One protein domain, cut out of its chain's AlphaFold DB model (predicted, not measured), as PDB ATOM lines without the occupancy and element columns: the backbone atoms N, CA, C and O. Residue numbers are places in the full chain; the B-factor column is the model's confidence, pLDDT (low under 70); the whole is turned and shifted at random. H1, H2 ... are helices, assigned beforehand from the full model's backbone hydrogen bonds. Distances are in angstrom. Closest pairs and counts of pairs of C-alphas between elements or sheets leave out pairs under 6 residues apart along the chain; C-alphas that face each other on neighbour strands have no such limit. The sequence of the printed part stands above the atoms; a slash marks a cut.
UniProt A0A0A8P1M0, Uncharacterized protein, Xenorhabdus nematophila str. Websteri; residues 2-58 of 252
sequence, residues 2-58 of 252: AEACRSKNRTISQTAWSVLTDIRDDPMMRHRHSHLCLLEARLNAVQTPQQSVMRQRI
ATOM      1  N   ALA A   2      13.509  36.263 -36.483       85.00
ATOM      2  CA  ALA A   2      13.489  35.017 -37.275       85.00
ATOM      3  C   ALA A   2      13.943  33.764 -36.492       85.00
ATOM      4  O   ALA A   2      13.433  32.670 -36.707       85.00
ATOM      5  N   GLU A   3      14.878  33.926 -35.557       90.81
ATOM      6  CA  GLU A   3      15.322  32.856 -34.656       90.81
ATOM      7  C   GLU A   3      14.257  32.478 -33.613       90.81
ATOM      8  O   GLU A   3      14.026  31.299 -33.370       90.81
ATOM      9  N   ALA A   4      13.515  33.461 -33.090       92.31
ATOM     10  CA  ALA A   4      12.421  33.231 -32.143       92.31
ATOM     11  C   ALA A   4      11.247  32.464 -32.780       92.31
ATOM     12  O   ALA A   4      10.677  31.582 -32.146       92.31
ATOM     13  N   CYS A   5      10.948  32.711 -34.061       92.00
ATOM     14  CA  CYS A   5       9.927  31.953 -34.804       92.00
ATOM     15  C   CYS A   5      10.311  30.477 -35.009       92.00
ATOM     16  O   CYS A   5       9.436  29.633 -35.171       92.00
ATOM     17  N   ARG A   6      11.617  30.168 -35.005       93.56
ATOM     18  CA  ARG A   6      12.176  28.813 -35.158       93.56
ATOM     19  C   ARG A   6      12.544  28.156 -33.826       93.56
ATOM     20  O   ARG A   6      13.101  27.059 -33.818       93.56
ATOM     21  N   SER A   7      12.269  28.818 -32.705       93.62
ATOM     22  CA  SER A   7      12.592  28.270 -31.393       93.62
ATOM     23  C   SER A   7      11.760  27.010 -31.125       93.62
ATOM     24  O   SER A   7      10.566  26.973 -31.416       93.62
ATOM     25  N   LYS A   8      12.372  26.002 -30.492       95.12
ATOM     26  CA  LYS A   8      11.673  24.788 -30.025       95.12
ATOM     27  C   LYS A   8      10.675  25.080 -28.899       95.12
ATOM     28  O   LYS A   8       9.797  24.269 -28.622       95.12
ATOM     29  N   ASN A   9      10.821  26.223 -28.229       96.06
ATOM     30  CA  ASN A   9       9.900  26.656 -27.195       96.06
ATOM     31  C   ASN A   9       8.628  27.217 -27.849       96.06
ATOM     32  O   ASN A   9       8.660  28.241 -28.541       96.06
ATOM     33  N   ARG A  10       7.502  26.539 -27.595       95.62
ATOM     34  CA  ARG A  10       6.189  26.890 -28.143       95.62
ATOM     35  C   ARG A  10       5.809  28.329 -27.825       95.62
ATOM     36  O   ARG A  10       5.463  29.054 -28.747       95.62
ATOM     37  N   THR A  11       5.918  28.752 -26.570       96.50
ATOM     38  CA  THR A  11       5.532  30.101 -26.139       96.50
ATOM     39  C   THR A  11       6.335  31.163 -26.877       96.50
ATOM     40  O   THR A  11       5.760  32.088 -27.436       96.50
ATOM     41  N   ILE A  12       7.657  30.988 -26.969       96.12
ATOM     42  CA  ILE A  12       8.535  31.931 -27.680       96.12
ATOM     43  C   ILE A  12       8.157  32.009 -29.165       96.12
ATOM     44  O   ILE A  12       8.021  33.105 -29.709       96.12
ATOM     45  N   SER A  13       7.946  30.859 -29.811       95.81
ATOM     46  CA  SER A  13       7.562  30.820 -31.224       95.81
ATOM     47  C   SER A  13       6.188  31.450 -31.465       95.81
ATOM     48  O   SER A  13       6.042  32.264 -32.372       95.81
ATOM     49  N   GLN A  14       5.201  31.147 -30.621       96.62
ATOM     50  CA  GLN A  14       3.834  31.641 -30.741       96.62
ATOM     51  C   GLN A  14       3.763  33.155 -30.542       96.62
ATOM     52  O   GLN A  14       3.126  33.839 -31.339       96.62
ATOM     53  N   THR A  15       4.466  33.694 -29.544       97.12
ATOM     54  CA  THR A  15       4.557  35.145 -29.344       97.12
ATOM     55  C   THR A  15       5.232  35.821 -30.533       97.12
ATOM     56  O   THR A  15       4.757  36.850 -31.003       97.12
ATOM     57  N   ALA A  16       6.304  35.234 -31.073       97.00
ATOM     58  CA  ALA A  16       6.971  35.779 -32.252       97.00
ATOM     59  C   ALA A  16       6.043  35.804 -33.483       97.00
ATOM     60  O   ALA A  16       6.006  36.807 -34.193       97.00
ATOM     61  N   TRP A  17       5.255  34.745 -33.702       95.56
ATOM     62  CA  TRP A  17       4.237  34.700 -34.758       95.56
ATOM     63  C   TRP A  17       3.118  35.721 -34.544       95.56
ATOM     64  O   TRP A  17       2.736  36.387 -35.504       95.56
ATOM     65  N   SER A  18       2.634  35.885 -33.309       96.25
ATOM     66  CA  SER A  18       1.616  36.889 -32.970       96.25
ATOM     67  C   SER A  18       2.104  38.285 -33.327       96.25
ATOM     68  O   SER A  18       1.487  38.954 -34.142       96.25
ATOM     69  N   VAL A  19       3.286  38.669 -32.837       95.56
ATOM     70  CA  VAL A  19       3.866  39.993 -33.102       95.56
ATOM     71  C   VAL A  19       4.079  40.226 -34.599       95.56
ATOM     72  O   VAL A  19       3.833  41.320 -35.102       95.56
ATOM     73  N   LEU A  20       4.530  39.216 -35.349       93.44
ATOM     74  CA  LEU A  20       4.677  39.347 -36.802       93.44
ATOM     75  C   LEU A  20       3.337  39.517 -37.521       93.44
ATOM     76  O   LEU A  20       3.295  40.232 -38.520       93.44
ATOM     77  N   THR A  21       2.283  38.868 -37.029       92.75
ATOM     78  CA  THR A  21       0.921  39.000 -37.560       92.75
ATOM     79  C   THR A  21       0.363  40.384 -37.245       92.75
ATOM     80  O   THR A  21      -0.081  41.069 -38.156       92.75
ATOM     81  N   ASP A  22       0.538  40.869 -36.014       93.62
ATOM     82  CA  ASP A  22       0.114  42.213 -35.604       93.62
ATOM     83  C   ASP A  22       0.788  43.298 -36.454       93.62
ATOM     84  O   ASP A  22       0.143  44.224 -36.933       93.62
ATOM     85  N   ILE A  23       2.093  43.155 -36.717       91.38
ATOM     86  CA  ILE A  23       2.834  44.070 -37.595       91.38
ATOM     87  C   ILE A  23       2.399  43.911 -39.063       91.38
ATOM     88  O   ILE A  23       2.458  44.872 -39.839       91.38
ATOM     89  N   ARG A  24       2.055  42.689 -39.490       89.12
ATOM     90  CA  ARG A  24       1.593  42.423 -40.856       89.12
ATOM     91  C   ARG A  24       0.268  43.118 -41.103       89.12
ATOM     92  O   ARG A  24       0.174  43.733 -42.150       89.12
ATOM     93  N   ASP A  25      -0.667  43.027 -40.165       90.06
ATOM     94  CA  ASP A  25      -2.046  43.498 -40.303       90.06
ATOM     95  C   ASP A  25      -2.247  44.920 -39.732       90.06
ATOM     96  O   ASP A  25      -3.372  45.405 -39.619       90.06
ATOM     97  N   ASP A  26      -1.154  45.614 -39.392       92.88
ATOM     98  CA  ASP A  26      -1.170  46.973 -38.846       92.88
ATOM     99  C   ASP A  26      -1.749  47.997 -39.857       92.88
ATOM    100  O   ASP A  26      -1.105  48.314 -40.870       92.88
ATOM    101  N   PRO A  27      -2.913  48.618 -39.577       90.00
ATOM    102  CA  PRO A  27      -3.562  49.560 -40.490       90.00
ATOM    103  C   PRO A  27      -2.779  50.868 -40.698       90.00
ATOM    104  O   PRO A  27      -3.038  51.602 -41.665       90.00
ATOM    105  N   MET A  28      -1.817  51.189 -39.828       91.94
ATOM    106  CA  MET A  28      -0.942  52.351 -39.996       91.94
ATOM    107  C   MET A  28       0.140  52.110 -41.058       91.94
ATOM    108  O   MET A  28       0.608  53.053 -41.699       91.94
ATOM    109  N   MET A  29       0.476  50.851 -41.351       91.75
ATOM    110  CA  MET A  29       1.566  50.464 -42.254       91.75
ATOM    111  C   MET A  29       1.140  50.361 -43.729       91.75
ATOM    112  O   MET A  29       1.584  49.475 -44.465       91.75
ATOM    113  N   ARG A  30       0.299  51.285 -44.213       91.25
ATOM    114  CA  ARG A  30      -0.299  51.247 -45.571       91.25
ATOM    115  C   ARG A  30       0.728  51.136 -46.702       91.25
ATOM    116  O   ARG A  30       0.493  50.463 -47.702       91.25
ATOM    117  N   HIS A  31       1.884  51.782 -46.543       94.38
ATOM    118  CA  HIS A  31       2.943  51.783 -47.558       94.38
ATOM    119  C   HIS A  31       3.594  50.401 -47.688       94.38
ATOM    120  O   HIS A  31       3.833  49.929 -48.798       94.38
ATOM    121  N   ARG A  32       3.813  49.717 -46.559       92.12
ATOM    122  CA  ARG A  32       4.308  48.336 -46.532       92.12
ATOM    123  C   ARG A  32       3.306  47.387 -47.174       92.12
ATOM    124  O   ARG A  32       3.718  46.564 -47.982       92.12
ATOM    125  N   HIS A  33       2.023  47.517 -46.839       92.62
ATOM    126  CA  HIS A  33       0.958  46.712 -47.440       92.62
ATOM    127  C   HIS A  33       0.945  46.862 -48.959       92.62
ATOM    128  O   HIS A  33       1.029  45.870 -49.670       92.62
ATOM    129  N   SER A  34       0.948  48.103 -49.455       91.56
ATOM    130  CA  SER A  34       1.005  48.386 -50.892       91.56
ATOM    131  C   SER A  34       2.244  47.770 -51.557       91.56
ATOM    132  O   SER A  34       2.136  47.117 -52.594       91.56
ATOM    133  N   HIS A  35       3.416  47.892 -50.928       93.56
ATOM    134  CA  HIS A  35       4.648  47.287 -51.435       93.56
ATOM    135  C   HIS A  35       4.586  45.750 -51.466       93.56
ATOM    136  O   HIS A  35       4.989  45.145 -52.459       93.56
ATOM    137  N   LEU A  36       4.061  45.114 -50.413       92.06
ATOM    138  CA  LEU A  36       3.862  43.663 -50.369       92.06
ATOM    139  C   LEU A  36       2.867  43.207 -51.441       92.06
ATOM    140  O   LEU A  36       3.194  42.293 -52.189       92.06
ATOM    141  N   CYS A  37       1.733  43.892 -51.604       90.94
ATOM    142  CA  CYS A  37       0.772  43.600 -52.668       90.94
ATOM    143  C   CYS A  37       1.390  43.735 -54.066       90.94
ATOM    144  O   CYS A  37       1.114  42.921 -54.945       90.94
ATOM    145  N   LEU A  38       2.253  44.730 -54.294       92.19
ATOM    146  CA  LEU A  38       2.958  44.887 -55.568       92.19
ATOM    147  C   LEU A  38       3.917  43.719 -55.823       92.19
ATOM    148  O   LEU A  38       3.968  43.191 -56.936       92.19
ATOM    149  N   LEU A  39       4.678  43.303 -54.807       92.62
ATOM    150  CA  LEU A  39       5.552  42.134 -54.907       92.62
ATOM    151  C   LEU A  39       4.751  40.859 -55.171       92.62
ATOM    152  O   LEU A  39       5.109  40.101 -56.068       92.62
ATOM    153  N   GLU A  40       3.649  40.653 -54.453       90.75
ATOM    154  CA  GLU A  40       2.731  39.537 -54.674       90.75
ATOM    155  C   GLU A  40       2.177  39.556 -56.098       90.75
ATOM    156  O   GLU A  40       2.199  38.527 -56.765       90.75
ATOM    157  N   ALA A  41       1.750  40.709 -56.613       88.56
ATOM    158  CA  ALA A  41       1.264  40.838 -57.984       88.56
ATOM    159  C   ALA A  41       2.348  40.495 -59.014       88.56
ATOM    160  O   ALA A  41       2.061  39.813 -59.991       88.56
ATOM    161  N   ARG A  42       3.600  40.907 -58.789       90.06
ATOM    162  CA  ARG A  42       4.731  40.585 -59.677       90.06
ATOM    163  C   ARG A  42       5.129  39.116 -59.628       90.06
ATOM    164  O   ARG A  42       5.458  38.555 -60.664       90.06
ATOM    165  N   LEU A  43       5.112  38.505 -58.446       85.75
ATOM    166  CA  LEU A  43       5.383  37.074 -58.282       85.75
ATOM    167  C   LEU A  43       4.252  36.220 -58.863       85.75
ATOM    168  O   LEU A  43       4.503  35.145 -59.396       85.75
ATOM    169  N   ASN A  44       3.015  36.709 -58.784       79.19
ATOM    170  CA  ASN A  44       1.851  36.077 -59.396       79.19
ATOM    171  C   ASN A  44       1.673  36.431 -60.881       79.19
ATOM    172  O   ASN A  44       0.819  35.829 -61.537       79.19
ATOM    173  N   ALA A  45       2.437  37.391 -61.412       74.38
ATOM    174  CA  ALA A  45       2.372  37.775 -62.810       74.38
ATOM    175  C   ALA A  45       2.928  36.641 -63.666       74.38
ATOM    176  O   ALA A  45       4.024  36.128 -63.440       74.38
ATOM    177  N   VAL A  46       2.143  36.251 -64.660       66.44
ATOM    178  CA  VAL A  46       2.497  35.187 -65.583       66.44
ATOM    179  C   VAL A  46       3.703  35.630 -66.410       66.44
ATOM    180  O   VAL A  46       3.597  36.538 -67.230       66.44
ATOM    181  N   GLN A  47       4.846  34.976 -66.214       65.31
ATOM    182  CA  GLN A  47       6.081  35.305 -66.931       65.31
ATOM    183  C   GLN A  47       6.190  34.606 -68.293       65.31
ATOM    184  O   GLN A  47       7.051  34.962 -69.091       65.31
ATOM    185  N   THR A  48       5.328  33.624 -68.586       69.31
ATOM    186  CA  THR A  48       5.361  32.865 -69.847       69.31
ATOM    187  C   THR A  48       3.958  32.599 -70.409       69.31
ATOM    188  O   THR A  48       3.043  32.299 -69.642       69.31
ATOM    189  N   PRO A  49       3.761  32.615 -71.742       67.38
ATOM    190  CA  PRO A  49       2.460  32.331 -72.366       67.38
ATOM    191  C   PRO A  49       1.872  30.963 -71.982       67.38
ATOM    192  O   PRO A  49       0.662  30.771 -71.950       67.38
ATOM    193  N   GLN A  50       2.722  29.991 -71.652       71.62
ATOM    194  CA  GLN A  50       2.281  28.670 -71.199       71.62
ATOM    195  C   GLN A  50       1.696  28.710 -69.779       71.62
ATOM    196  O   GLN A  50       0.700  28.044 -69.495       71.62
ATOM    197  N   GLN A  51       2.260  29.531 -68.888       75.62
ATOM    198  CA  GLN A  51       1.735  29.711 -67.534       75.62
ATOM    199  C   GLN A  51       0.392  30.464 -67.524       75.62
ATOM    200  O   GLN A  51      -0.411  30.219 -66.621       75.62
ATOM    201  N   SER A  52       0.108  31.338 -68.505       69.81
ATOM    202  CA  SER A  52      -1.192  32.029 -68.589       69.81
ATOM    203  C   SER A  52      -2.279  31.063 -69.010       69.81
ATOM    204  O   SER A  52      -3.323  31.042 -68.368       69.81
ATOM    205  N   VAL A  53      -2.018  30.216 -70.011       73.44
ATOM    206  CA  VAL A  53      -2.957  29.167 -70.443       73.44
ATOM    207  C   VAL A  53      -3.221  28.174 -69.307       73.44
ATOM    208  O   VAL A  53      -4.371  27.839 -69.036       73.44
ATOM    209  N   MET A  54      -2.180  27.755 -68.578       71.56
ATOM    210  CA  MET A  54      -2.326  26.854 -67.429       71.56
ATOM    211  C   MET A  54      -3.166  27.486 -66.308       71.56
ATOM    212  O   MET A  54      -4.065  26.841 -65.772       71.56
ATOM    213  N   ARG A  55      -2.928  28.763 -65.967       69.81
ATOM    214  CA  ARG A  55      -3.745  29.476 -64.971       69.81
ATOM    215  C   ARG A  55      -5.167  29.732 -65.452       69.81
ATOM    216  O   ARG A  55      -6.073  29.622 -64.637       69.81
ATOM    217  N   GLN A  56      -5.375  30.032 -66.731       70.94
ATOM    218  CA  GLN A  56      -6.710  30.185 -67.308       70.94
ATOM    219  C   GLN A  56      -7.478  28.865 -67.210       70.94
ATOM    220  O   GLN A  56      -8.588  28.860 -66.702       70.94
ATOM    221  N   ARG A  57      -6.853  27.731 -67.546       65.00
ATOM    222  CA  ARG A  57      -7.455  26.397 -67.377       65.00
ATOM    223  C   ARG A  57      -7.848  26.111 -65.921       65.00
ATOM    224  O   ARG A  57      -8.936  25.605 -65.678       65.00
ATOM    225  N   ILE A  58      -6.998  26.480 -64.958       64.75
ATOM    226  CA  ILE A  58      -7.274  26.296 -63.520       64.75
ATOM    227  C   ILE A  58      -8.380  27.244 -63.025       64.75
ATOM    228  O   ILE A  58      -9.230  26.832 -62.241       64.75
TER     229      ILE A  58
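This is residues 2 to 58 of the 252 residues of an uncharacterized protein of Xenorhabdus nematophila str. Websteri (UniProt A0A0A8P1M0). Two long helices, H2 and H3, make an open L with their link at the corner; short H1 packs on residues 12 to 17 of H2 in one limb, and H4 ends the other. The printed part has 57 residues and four named helices, H1 to H4 in chain order, with no named strand: all helix. It is extended, with a radius of gyration of the C-alphas of 17.1 A, and spans 46 by 30 by 17 A.

H1 is residues 2 to 5, from C-alpha 2 at (13.489, 35.017, -37.275). H2, residues 10 to 24, and H3, residues 30 to 44, are each 20.6 A long. H4, residues 49 to 58, is 14.5 A long and ends at C-alpha 58 at (-7.274, 26.296, -63.520).

H1 and H2 touch, the closest C-alphas being those of Cys 5 and Ser 13, 4.4 A apart. H2 and H3 are close but not clearly touching, about perpendicular at 82 degrees; their closest C-alphas, of Arg 24 and His 33, are 7.9 A apart. H3 and H4 are apart. Every O i to N i+4 pair is within hydrogen-bond range in H2, H3 and H4; H1 is too short for one.

The C-alphas farthest apart, of Thr 11 and Pro 49, are 46.4 A apart. The printed part has no cut, and its three links are tight. The pLDDT is under 70 at residues 46 to 49, 52, 55, 57 and 58.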